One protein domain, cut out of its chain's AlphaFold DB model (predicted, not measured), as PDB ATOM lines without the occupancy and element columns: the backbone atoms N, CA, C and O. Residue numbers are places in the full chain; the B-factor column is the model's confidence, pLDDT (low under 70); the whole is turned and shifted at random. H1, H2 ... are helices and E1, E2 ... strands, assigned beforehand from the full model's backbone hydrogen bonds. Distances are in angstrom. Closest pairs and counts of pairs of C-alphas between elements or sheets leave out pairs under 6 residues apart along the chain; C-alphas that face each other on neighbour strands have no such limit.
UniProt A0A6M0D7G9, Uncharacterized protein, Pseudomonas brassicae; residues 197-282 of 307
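Overview. This is residues 197 to 282 of the 307 residues of an uncharacterized protein of Pseudomonas brassicae (UniProt A0A6M0D7G9). A strongly twisted sheet of four antiparallel strands has one helix, H1, lying across one of its faces, near the beginning of E1 and the end of E2. The longest hairpin, E1 and E2, runs away from H1, and its loop around Asp 236 makes the far end of the domain, while the short helix H2 lies at the corner after H1. The printed part has 86 residues with two named helices followed by four named strands, in the order H1 H2 E1 E2 E3 E4 along the chain. The sheet's order is E1 - E2 - E3 - E4, and the class is mixed, helices and strands. The whole is compact, with a radius of gyration of the C-alphas of 13.3 A and spans of 37 by 33 by 23 A.

Arrangement. H1, residues 198 to 209, and H2, residues 213 to 216, touch only at the corner by their tight link, and only just, with 3 pairs of C-alphas within 8 A; the closest are those of Val 207 and Arg 216, 7.9 A. Every O i to N i+4 pair of H1 is within hydrogen-bond range; H2 is too short for such a pair, and its one O i to N i+3 pair is not within range. E1, residues 224 to 231, E2, residues 240 to 250, E3, residues 258 to 261, and E4, residues 270 to 273, form a meander, each strand the antiparallel neighbour of the one before. H1 is on this sheet at a height of 8.2 A, in two layers, a helix on one face of a sheet. On the local plane its line and that of E1 stand at 75 degrees, across the strands. The closest C-alphas of H1 and E1 are those of Cys 203 and Ala 224, 5.5 A. H2 only grazes the sheet. In the hairpin of E1 and E2, N 227 and O 247 are 2.9 A apart; in that of E2 and E3, N 248 and O 259 are 2.8 A apart; in that of E3 and E4, N 260 and O 271 are 2.8 A apart. E1 and E4, the edge strands, are apart.

Along the chain. H1 begins at C-alpha 198, (178.638, 175.820, 148.529), and is 16.3 A long; H2 is 5.0 A. E1 is 21.1 A long and bends by 52 degrees at residue 228; E2 is 22.4 A and bends by 102 degrees at residue 243. E3 is 9.9 A, and E4, 10.1 A, ends at C-alpha 273, (167.009, 169.868, 150.284).

Size, cuts and confidence. The C-alphas farthest apart, those of Glu 209 and Asp 236, are 37.0 A apart. The printed part has no cut and no long link. The mean pLDDT of the printed part is 76.7; residues 214 to 222, 252 to 256 and 274 to 282 are under 70.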
ATOM      1  N   SER A 197     175.439 172.254 147.389       88.88
ATOM      2  CA  SER A 197     175.749 173.674 147.200       88.88
ATOM      3  C   SER A 197     176.945 174.107 148.056       88.88
ATOM      4  O   SER A 197     177.272 173.485 149.066       88.88
ATOM      5  N   ALA A 198     177.579 175.230 147.704       88.31
ATOM      6  CA  ALA A 198     178.638 175.820 148.529       88.31
ATOM      7  C   ALA A 198     178.145 176.137 149.957       88.31
ATOM      8  O   ALA A 198     178.800 175.774 150.927       88.31
ATOM      9  N   THR A 199     176.935 176.690 150.072       86.94
ATOM     10  CA  THR A 199     176.280 177.004 151.351       86.94
ATOM     11  C   THR A 199     176.002 175.770 152.214       86.94
ATOM     12  O   THR A 199     176.080 175.847 153.437       86.94
ATOM     13  N   ALA A 200     175.703 174.621 151.601       87.31
ATOM     14  CA  ALA A 200     175.532 173.349 152.300       87.31
ATOM     15  C   ALA A 200     176.863 172.840 152.877       87.31
ATOM     16  O   ALA A 200     176.918 172.428 154.035       87.31
ATOM     17  N   VAL A 201     177.950 172.927 152.102       90.19
ATOM     18  CA  VAL A 201     179.296 172.560 152.573       90.19
ATOM     19  C   VAL A 201     179.767 173.483 153.696       90.19
ATOM     20  O   VAL A 201     180.322 173.000 154.680       90.19
ATOM     21  N   ASP A 202     179.505 174.788 153.594       88.81
ATOM     22  CA  ASP A 202     179.845 175.746 154.651       88.81
ATOM     23  C   ASP A 202     179.099 175.438 155.960       88.81
ATOM     24  O   ASP A 202     179.698 175.519 157.033       88.81
ATOM     25  N   CYS A 203     177.834 174.998 155.875       87.31
ATOM     26  CA  CYS A 203     177.060 174.535 157.030       87.31
ATOM     27  C   CYS A 203     177.738 173.345 157.717       87.31
ATOM     28  O   CYS A 203     177.990 173.370 158.921       87.31
ATOM     29  N   ILE A 204     178.071 172.312 156.931       89.75
ATOM     30  CA  ILE A 204     178.740 171.101 157.421       89.75
ATOM     31  C   ILE A 204     180.075 171.472 158.071       89.75
ATOM     32  O   ILE A 204     180.355 171.042 159.190       89.75
ATOM     33  N   ARG A 205     180.875 172.322 157.417       90.19
ATOM     34  CA  ARG A 205     182.161 172.782 157.948       90.19
ATOM     35  C   ARG A 205     182.005 173.494 159.289       90.19
ATOM     36  O   ARG A 205     182.703 173.132 160.230       90.19
ATOM     37  N   ALA A 206     181.062 174.428 159.402       86.38
ATOM     38  CA  ALA A 206     180.824 175.167 160.641       86.38
ATOM     39  C   ALA A 206     180.469 174.240 161.818       86.38
ATOM     40  O   ALA A 206     180.943 174.442 162.935       86.38
ATOM     41  N   VAL A 207     179.674 173.192 161.572       87.12
ATOM     42  CA  VAL A 207     179.344 172.186 162.595       87.12
ATOM     43  C   VAL A 207     180.559 171.347 162.994       87.12
ATOM     44  O   VAL A 207     180.725 171.040 164.172       87.12
ATOM     45  N   LEU A 208     181.387 170.947 162.031       87.69
ATOM     46  CA  LEU A 208     182.511 170.041 162.272       87.69
ATOM     47  C   LEU A 208     183.720 170.734 162.913       87.69
ATOM     48  O   LEU A 208     184.402 170.120 163.732       87.69
ATOM     49  N   GLU A 209     183.979 171.998 162.572       84.00
ATOM     50  CA  GLU A 209     185.063 172.799 163.159       84.00
ATOM     51  C   GLU A 209     184.731 173.261 164.584       84.00
ATOM     52  O   GLU A 209     185.611 173.320 165.444       84.00
ATOM     53  N   GLN A 210     183.453 173.544 164.859       82.31
ATOM     54  CA  GLN A 210     182.965 173.926 166.182       82.31
ATOM     55  C   GLN A 210     181.820 172.995 166.612       82.31
ATOM     56  O   GLN A 210     180.654 173.372 166.537       82.31
ATOM     57  N   PRO A 211     182.103 171.780 167.110       74.19
ATOM     58  CA  PRO A 211     181.054 170.822 167.468       74.19
ATOM     59  C   PRO A 211     180.167 171.301 168.627       74.19
ATOM     60  O   PRO A 211     179.001 170.909 168.715       74.19
ATOM     61  N   ASP A 212     180.668 172.193 169.484       78.38
ATOM     62  CA  ASP A 212     179.892 172.790 170.569       78.38
ATOM     63  C   ASP A 212     178.822 173.749 170.015       78.38
ATOM     64  O   ASP A 212     179.117 174.797 169.436       78.38
ATOM     65  N   ALA A 213     177.555 173.357 170.170       70.25
ATOM     66  CA  ALA A 213     176.404 174.134 169.720       70.25
ATOM     67  C   ALA A 213     176.250 175.453 170.494       70.25
ATOM     68  O   ALA A 213     175.835 176.455 169.911       70.25
ATOM     69  N   THR A 214     176.609 175.474 171.781       67.81
ATOM     70  CA  THR A 214     176.572 176.692 172.593       67.81
ATOM     71  C   THR A 214     177.652 177.655 172.127       67.81
ATOM     72  O   THR A 214     177.360 178.832 171.948       67.81
ATOM     73  N   ALA A 215     178.859 177.161 171.835       69.12
ATOM     74  CA  ALA A 215     179.932 177.994 171.294       69.12
ATOM     75  C   ALA A 215     179.589 178.567 169.905       69.12
ATOM     76  O   ALA A 215     179.815 179.751 169.678       69.12
ATOM     77  N   ARG A 216     178.990 177.766 169.008       68.94
ATOM     78  CA  ARG A 216     178.546 178.214 167.669       68.94
ATOM     79  C   ARG A 216     177.496 179.324 167.701       68.94
ATOM     80  O   ARG A 216     177.446 180.135 166.782       68.94
ATOM     81  N   GLY A 217     176.660 179.366 168.738       61.25
ATOM     82  CA  GLY A 217     175.633 180.397 168.907       61.25
ATOM     83  C   GLY A 217     176.182 181.797 169.210       61.25
ATOM     84  O   GLY A 217     175.423 182.759 169.139       61.25
ATOM     85  N   LEU A 218     177.476 181.929 169.540       59.69
ATOM     86  CA  LEU A 218     178.122 183.219 169.809       59.69
ATOM     87  C   LEU A 218     178.722 183.889 168.554       59.69
ATOM     88  O   LEU A 218     179.171 185.033 168.644       59.69
ATOM     89  N   GLN A 219     178.756 183.222 167.393       60.94
ATOM     90  CA  GLN A 219     179.312 183.784 166.154       60.94
ATOM     91  C   GLN A 219     178.306 184.685 165.390       60.94
ATOM     92  O   GLN A 219     177.119 184.373 165.339       60.94
ATOM     93  N   PRO A 220     178.762 185.765 164.715       52.88
ATOM     94  CA  PRO A 220     177.910 186.720 163.985       52.88
ATOM     95  C   PRO A 220     177.412 186.237 162.597       52.88
ATOM     96  O   PRO A 220     177.309 187.021 161.656       52.88
ATOM     97  N   ALA A 221     177.071 184.959 162.448       59.00
ATOM     98  CA  ALA A 221     176.507 184.362 161.230       59.00
ATOM     99  C   ALA A 221     175.327 183.447 161.616       59.00
ATOM    100  O   ALA A 221     175.262 183.044 162.779       59.00
ATOM    101  N   PRO A 222     174.384 183.106 160.710       64.31
ATOM    102  CA  PRO A 222     173.300 182.195 161.071       64.31
ATOM    103  C   PRO A 222     173.894 180.891 161.616       64.31
ATOM    104  O   PRO A 222     174.706 180.246 160.955       64.31
ATOM    105  N   ALA A 223     173.558 180.539 162.856       72.56
ATOM    106  CA  ALA A 223     174.250 179.474 163.572       72.56
ATOM    107  C   ALA A 223     173.959 178.119 162.910       72.56
ATOM    108  O   ALA A 223     172.806 177.694 162.838       72.56
ATOM    109  N   ALA A 224     174.983 177.428 162.409       81.81
ATOM    110  CA  ALA A 224     174.818 176.085 161.862       81.81
ATOM    111  C   ALA A 224     174.494 175.084 162.986       81.81
ATOM    112  O   ALA A 224     175.164 175.065 164.021       81.81
ATOM    113  N   GLN A 225     173.509 174.218 162.774       81.81
ATOM    114  CA  GLN A 225     173.048 173.209 163.724       81.81
ATOM    115  C   GLN A 225     173.162 171.804 163.166       81.81
ATOM    116  O   GLN A 225     173.116 171.596 161.957       81.81
ATOM    117  N   LEU A 226     173.280 170.860 164.097       86.38
ATOM    118  CA  LEU A 226     173.142 169.434 163.856       86.38
ATOM    119  C   LEU A 226     171.977 168.934 164.703       86.38
ATOM    120  O   LEU A 226     172.031 169.046 165.929       86.38
ATOM    121  N   LEU A 227     170.943 168.409 164.060       85.44
ATOM    122  CA  LEU A 227     169.749 167.894 164.724       85.44
ATOM    123  C   LEU A 227     169.550 166.423 164.353       85.44
ATOM    124  O   LEU A 227     169.858 166.048 163.222       85.44
ATOM    125  N   PRO A 228     169.066 165.571 165.268       86.19
ATOM    126  CA  PRO A 228     168.606 164.246 164.881       86.19
ATOM    127  C   PRO A 228     167.390 164.369 163.952       86.19
ATOM    128  O   PRO A 228     166.606 165.313 164.069       86.19
ATOM    129  N   LEU A 229     167.239 163.433 163.014       86.62
ATOM    130  CA  LEU A 229     166.009 163.348 162.230       86.62
ATOM    131  C   LEU A 229     164.895 162.773 163.109       86.62
ATOM    132  O   LEU A 229     165.035 161.684 163.662       86.62
ATOM    133  N   GLU A 230     163.784 163.491 163.195       82.69
ATOM    134  CA  GLU A 230     162.583 163.073 163.910       82.69
ATOM    135  C   GLU A 230     161.422 162.939 162.925       82.69
ATOM    136  O   GLU A 230     161.227 163.794 162.055       82.69
ATOM    137  N   LEU A 231     160.671 161.845 163.041       82.50
ATOM    138  CA  LEU A 231     159.493 161.564 162.229       82.50
ATOM    139  C   LEU A 231     158.251 161.665 163.102       82.50
ATOM    140  O   LEU A 231     158.181 161.083 164.176       82.50
ATOM    141  N   ILE A 232     157.257 162.396 162.616       80.12
ATOM    142  CA  ILE A 232     155.968 162.542 163.282       80.12
ATOM    143  C   ILE A 232     154.950 161.790 162.428       80.12
ATOM    144  O   ILE A 232     154.759 162.124 161.257       80.12
ATOM    145  N   ALA A 233     154.342 160.744 162.991       78.44
ATOM    146  CA  ALA A 233     153.361 159.929 162.275       78.44
ATOM    147  C   ALA A 233     152.072 160.712 161.970       78.44
ATOM    148  O   ALA A 233     151.522 160.587 160.876       78.44
ATOM    149  N   ASP A 234     151.633 161.542 162.919       79.25
ATOM    150  CA  ASP A 234     150.472 162.426 162.809       79.25
ATOM    151  C   ASP A 234     150.668 163.666 163.697       79.25
ATOM    152  O   ASP A 234     151.432 163.596 164.659       79.25
ATOM    153  N   SER A 235     150.005 164.788 163.404       73.88
ATOM    154  CA  SER A 235     150.279 166.093 164.043       73.88
ATOM    155  C   SER A 235     150.160 166.104 165.570       73.88
ATOM    156  O   SER A 235     150.780 166.948 166.215       73.88
ATOM    157  N   ASP A 236     149.404 165.160 166.130       81.06
ATOM    158  CA  ASP A 236     149.150 165.036 167.569       81.06
ATOM    159  C   ASP A 236     149.998 163.944 168.251       81.06
ATOM    160  O   ASP A 236     149.849 163.698 169.450       81.06
ATOM    161  N   MET A 237     150.889 163.277 167.511       79.00
ATOM    162  CA  MET A 237     151.737 162.198 168.027       79.00
ATOM    163  C   MET A 237     153.144 162.695 168.385       79.00
ATOM    164  O   MET A 237     153.674 163.594 167.727       79.00
ATOM    165  N   PRO A 238     153.785 162.108 169.417       80.06
ATOM    166  CA  PRO A 238     155.161 162.443 169.749       80.06
ATOM    167  C   PRO A 238     156.111 162.080 168.591       80.06
ATOM    168  O   PRO A 238     155.879 161.087 167.899       80.06
ATOM    169  N   PRO A 239     157.174 162.871 168.370       82.94
ATOM    170  CA  PRO A 239     158.174 162.582 167.351       82.94
ATOM    171  C   PRO A 239     159.010 161.343 167.698       82.94
ATOM    172  O   PRO A 239     159.540 161.234 168.804       82.94
ATOM    173  N   ASP A 240     159.202 160.464 166.716       84.38
ATOM    174  CA  ASP A 240     160.098 159.312 166.786       84.38
ATOM    175  C   ASP A 240     161.465 159.661 166.184       84.38
ATOM    176  O   ASP A 240     161.588 160.004 165.004       84.38
ATOM    177  N   THR A 241     162.524 159.560 166.987       83.94
ATOM    178  CA  THR A 241     163.892 159.812 166.523       83.94
ATOM    179  C   THR A 241     164.411 158.663 165.659       83.94
ATOM    180  O   THR A 241     164.463 157.513 166.097       83.94
ATOM    181  N   VAL A 242     164.895 158.977 164.456       85.62
ATOM    182  CA  VAL A 242     165.526 157.999 163.564       85.62
ATOM    183  C   VAL A 242     166.990 157.799 163.972       85.62
ATOM    184  O   VAL A 242     167.787 158.741 163.894       85.62
ATOM    185  N   PRO A 243     167.396 156.587 164.389       83.62
ATOM    186  CA  PRO A 243     168.759 156.347 164.834       83.62
ATOM    187  C   PRO A 243     169.755 156.519 163.682       83.62
ATOM    188  O   PRO A 243     169.595 155.963 162.598       83.62
ATOM    189  N   GLY A 244     170.825 157.271 163.941       84.12
ATOM    190  CA  GLY A 244     171.961 157.401 163.027       84.12
ATOM    191  C   GLY A 244     171.786 158.399 161.882       84.12
ATOM    192  O   GLY A 244     172.760 158.626 161.173       84.12
ATOM    193  N   ILE A 245     170.620 159.032 161.720       88.94
ATOM    194  CA  ILE A 245     170.389 160.053 160.688       88.94
ATOM    195  C   ILE A 245     170.336 161.440 161.325       88.94
ATOM    196  O   ILE A 245     169.651 161.657 162.325       88.94
ATOM    197  N   TYR A 246     171.050 162.392 160.721       89.50
ATOM    198  CA  TYR A 246     171.156 163.757 161.235       89.50
ATOM    199  C   TYR A 246     170.922 164.799 160.142       89.50
ATOM    200  O   TYR A 246     171.155 164.546 158.963       89.50
ATOM    201  N   LEU A 247     170.492 165.990 160.539       89.50
ATOM    202  CA  LEU A 247     170.239 167.136 159.677       89.50
ATOM    203  C   LEU A 247     171.211 168.271 160.008       89.50
ATOM    204  O   LEU A 247     171.317 168.688 161.161       89.50
ATOM    205  N   PHE A 248     171.882 168.793 158.985       88.56
ATOM    206  CA  PHE A 248     172.655 170.029 159.027       88.56
ATOM    207  C   PHE A 248     171.810 171.172 158.467       88.56
ATOM    208  O   PHE A 248     171.292 171.082 157.351       88.56
ATOM    209  N   MET A 249     171.681 172.259 159.225       85.62
ATOM    210  CA  MET A 249     170.925 173.435 158.792       85.62
ATOM    211  C   MET A 249     171.417 174.714 159.461       85.62
ATOM    212  O   MET A 249     171.973 174.678 160.552       85.62
ATOM    213  N   HIS A 250     171.187 175.859 158.828       81.38
ATOM    214  CA  HIS A 250     171.459 177.166 159.424       81.38
ATOM    215  C   HIS A 250     170.241 177.671 160.208       81.38
ATOM    216  O   HIS A 250     169.120 177.615 159.700       81.38
ATOM    217  N   GLN A 251     170.450 178.207 161.412       70.88
ATOM    218  CA  GLN A 251     169.420 178.959 162.126       70.88
ATOM    219  C   GLN A 251     169.307 180.364 161.555       70.88
ATOM    220  O   GLN A 251     170.254 181.145 161.612       70.88
ATOM    221  N   GLY A 252     168.131 180.713 161.052       64.81
ATOM    222  CA  GLY A 252     167.842 182.068 160.619       64.81
ATOM    223  C   GLY A 252     166.421 182.207 160.083       64.81
ATOM    224  O   GLY A 252     165.766 181.202 159.807       64.81
ATOM    225  N   PRO A 253     165.938 183.451 159.925       54.97
ATOM    226  CA  PRO A 253     164.618 183.733 159.359       54.97
ATOM    227  C   PRO A 253     164.517 183.347 157.875       54.97
ATOM    228  O   PRO A 253     163.422 183.111 157.371       54.97
ATOM    229  N   THR A 254     165.649 183.256 157.172       58.56
ATOM    230  CA  THR A 254     165.713 182.830 155.772       58.56
ATOM    231  C   THR A 254     166.004 181.327 155.706       58.56
ATOM    232  O   THR A 254     167.035 180.901 156.233       58.56
ATOM    233  N   PRO A 255     165.155 180.507 155.060       61.12
ATOM    234  CA  PRO A 255     165.390 179.072 154.957       61.12
ATOM    235  C   PRO A 255     166.639 178.802 154.106       61.12
ATOM    236  O   PRO A 255     166.637 178.989 152.890       61.12
ATOM    237  N   GLY A 256     167.725 178.387 154.759       69.81
ATOM    238  CA  GLY A 256     168.909 177.850 154.093       69.81
ATOM    239  C   GLY A 256     168.688 176.409 153.610       69.81
ATOM    240  O   GLY A 256     167.689 175.782 153.978       69.81
ATOM    241  N   PRO A 257     169.613 175.852 152.807       79.94
ATOM    242  CA  PRO A 257     169.551 174.446 152.430       79.94
ATOM    243  C   PRO A 257     169.653 173.558 153.674       79.94
ATOM    244  O   PRO A 257     170.475 173.813 154.558       79.94
ATOM    245  N   VAL A 258     168.831 172.511 153.721       86.19
ATOM    246  CA  VAL A 258     168.909 171.464 154.746       86.19
ATOM    247  C   VAL A 258     169.652 170.280 154.160       86.19
ATOM    248  O   VAL A 258     169.293 169.800 153.086       86.19
ATOM    249  N   VAL A 259     170.678 169.796 154.853       89.56
ATOM    250  CA  VAL A 259     171.456 168.637 154.412       89.56
ATOM    251  C   VAL A 259     171.215 167.479 155.358       89.56
ATOM    252  O   VAL A 259     171.534 167.559 156.539       89.56
ATOM    253  N   MET A 260     170.679 166.384 154.839       90.81
ATOM    254  CA  MET A 260     170.562 165.135 155.574       90.81
ATOM    255  C   MET A 260     171.856 164.338 155.451       90.81
ATOM    256  O   MET A 260     172.397 164.195 154.355       90.81
ATOM    257  N   TYR A 261     172.324 163.813 156.574       90.75
ATOM    258  CA  TYR A 261     173.473 162.933 156.682       90.75
ATOM    259  C   TYR A 261     173.023 161.523 157.041       90.75
ATOM    260  O   TYR A 261     172.428 161.305 158.100       90.75
ATOM    261  N   ILE A 262     173.334 160.586 156.147       89.38
ATOM    262  CA  ILE A 262     173.106 159.154 156.320       89.38
ATOM    263  C   ILE A 262     174.484 158.473 156.306       89.38
ATOM    264  O   ILE A 262     175.126 158.392 155.254       89.38
ATOM    265  N   PRO A 263     174.988 158.010 157.462       85.44
ATOM    266  CA  PRO A 263     176.277 157.338 157.538       85.44
ATOM    267  C   PRO A 263     176.321 156.095 156.642       85.44
ATOM    268  O   PRO A 263     175.418 155.266 156.685       85.44
ATOM    269  N   TYR A 264     177.419 155.935 155.899       78.56
ATOM    270  CA  TYR A 264     177.756 154.719 155.140       78.56
ATOM    271  C   TYR A 264     176.736 154.289 154.071       78.56
ATOM    272  O   TYR A 264     176.708 153.121 153.684       78.56
ATOM    273  N   GLU A 265     175.927 155.221 153.577       79.94
ATOM    274  CA  GLU A 265     175.008 154.973 152.469       79.94
ATOM    275  C   GLU A 265     175.766 154.901 151.125       79.94
ATOM    276  O   GLU A 265     176.785 155.572 150.936       79.94
ATOM    277  N   ALA A 266     175.324 154.005 150.234       71.81
ATOM    278  CA  ALA A 266     176.061 153.629 149.025       71.81
ATOM    279  C   ALA A 266     176.016 154.686 147.906       71.81
ATOM    280  O   ALA A 266     176.992 154.832 147.168       71.81
ATOM    281  N   ASP A 267     174.913 155.425 147.799       73.06
ATOM    282  CA  ASP A 267     174.673 156.454 146.784       73.06
ATOM    283  C   ASP A 267     175.232 157.826 147.200       73.06
ATOM    284  O   ASP A 267     175.429 158.703 146.359       73.06
ATOM    285  N   GLY A 268     175.546 158.015 148.481       78.50
ATOM    286  CA  GLY A 268     176.176 159.212 149.014       78.50
ATOM    287  C   GLY A 268     175.737 159.528 150.442       78.50
ATOM    288  O   GLY A 268     174.562 159.509 150.791       78.50
ATOM    289  N   MET A 269     176.701 159.930 151.273       85.69
ATOM    290  CA  MET A 269     176.458 160.229 152.690       85.69
ATOM    291  C   MET A 269     175.579 161.467 152.929       85.69
ATOM    292  O   MET A 269     175.065 161.635 154.033       85.69
ATOM    293  N   PHE A 270     175.441 162.355 151.939       90.12
ATOM    294  CA  PHE A 270     174.757 163.641 152.078       90.12
ATOM    295  C   PHE A 270     173.667 163.828 151.026       90.12
ATOM    296  O   PHE A 270     173.903 163.629 149.837       90.12
ATOM    297  N   ARG A 271     172.493 164.299 151.458       87.25
ATOM    298  CA  ARG A 271     171.375 164.664 150.574       87.25
ATOM    299  C   ARG A 271     170.904 166.083 150.889       87.25
ATOM    300  O   ARG A 271     170.560 166.376 152.031       87.25
ATOM    301  N   SER A 272     170.912 166.967 149.890       84.81
ATOM    302  CA  SER A 272     170.523 168.377 150.043       84.81
ATOM    303  C   SER A 272     169.055 168.609 149.691       84.81
ATOM    304  O   SER A 272     168.552 168.097 148.691       84.81
ATOM    305  N   PHE A 273     168.387 169.444 150.482       82.50
ATOM    306  CA  PHE A 273     167.009 169.868 150.284       82.50
ATOM    307  C   PHE A 273     166.924 171.394 150.282       82.50
ATOM    308  O   PHE A 273     167.468 172.076 151.147       82.50
ATOM    309  N   SER A 274     166.186 171.936 149.315       69.00
ATOM    310  CA  SER A 274     166.045 173.381 149.097       69.00
ATOM    311  C   SER A 274     165.192 174.100 150.154       69.00
ATOM    312  O   SER A 274     165.143 175.323 150.149       69.00
ATOM    313  N   SER A 275     164.477 173.369 151.016       61.44
ATOM    314  CA  SER A 275     163.597 173.937 152.043       61.44
ATOM    315  C   SER A 275     163.486 173.003 153.256       61.44
ATOM    316  O   SER A 275     163.385 171.787 153.056       61.44
ATOM    317  N   PRO A 276     163.428 173.540 154.491       55.44
ATOM    318  CA  PRO A 276     163.228 172.761 155.717       55.44
ATOM    319  C   PRO A 276     161.849 172.097 155.819       55.44
ATOM    320  O   PRO A 276     161.678 171.193 156.627       55.44
ATOM    321  N   ALA A 277     160.884 172.473 154.971       49.66
ATOM    322  CA  ALA A 277     159.588 171.794 154.882       49.66
ATOM    323  C   ALA A 277     159.655 170.458 154.114       49.66
ATOM    324  O   ALA A 277     158.738 169.646 154.194       49.66
ATOM    325  N   ARG A 278     160.727 170.214 153.346       45.94
ATOM    326  CA  ARG A 278     160.866 169.014 152.504       45.94
ATOM    327  C   ARG A 278     161.358 167.755 153.238       45.94
ATOM    328  O   ARG A 278     160.879 166.686 152.877       45.94
ATOM    329  N   PRO A 279     162.229 167.833 154.265       49.81
ATOM    330  CA  PRO A 279     162.535 166.693 155.132       49.81
ATOM    331  C   PRO A 279     161.289 166.085 155.798       49.81
ATOM    332  O   PRO A 279     161.191 164.869 155.894       49.81
ATOM    333  N   ALA A 280     160.295 166.909 156.161       42.16
ATOM    334  CA  ALA A 280     159.004 166.443 156.687       42.16
ATOM    335  C   ALA A 280     158.153 165.679 155.645       42.16
ATOM    336  O   ALA A 280     157.175 165.022 155.990       42.16
ATOM    337  N   ALA A 281     158.529 165.748 154.365       35.50
ATOM    338  CA  ALA A 281     157.824 165.149 153.240       35.50
ATOM    339  C   ALA A 281     158.608 164.003 152.577       35.50
ATOM    340  O   ALA A 281     158.352 163.701 151.409       35.50
ATOM    341  N   ILE A 282     159.514 163.319 153.295       42.78
ATOM    342  CA  ILE A 282     160.067 162.019 152.858       42.78
ATOM    343  C   ILE A 282     158.956 160.951 152.983       42.78
ATOM    344  O   ILE A 282     159.039 159.980 153.726       42.78
TER     345      ILE A 282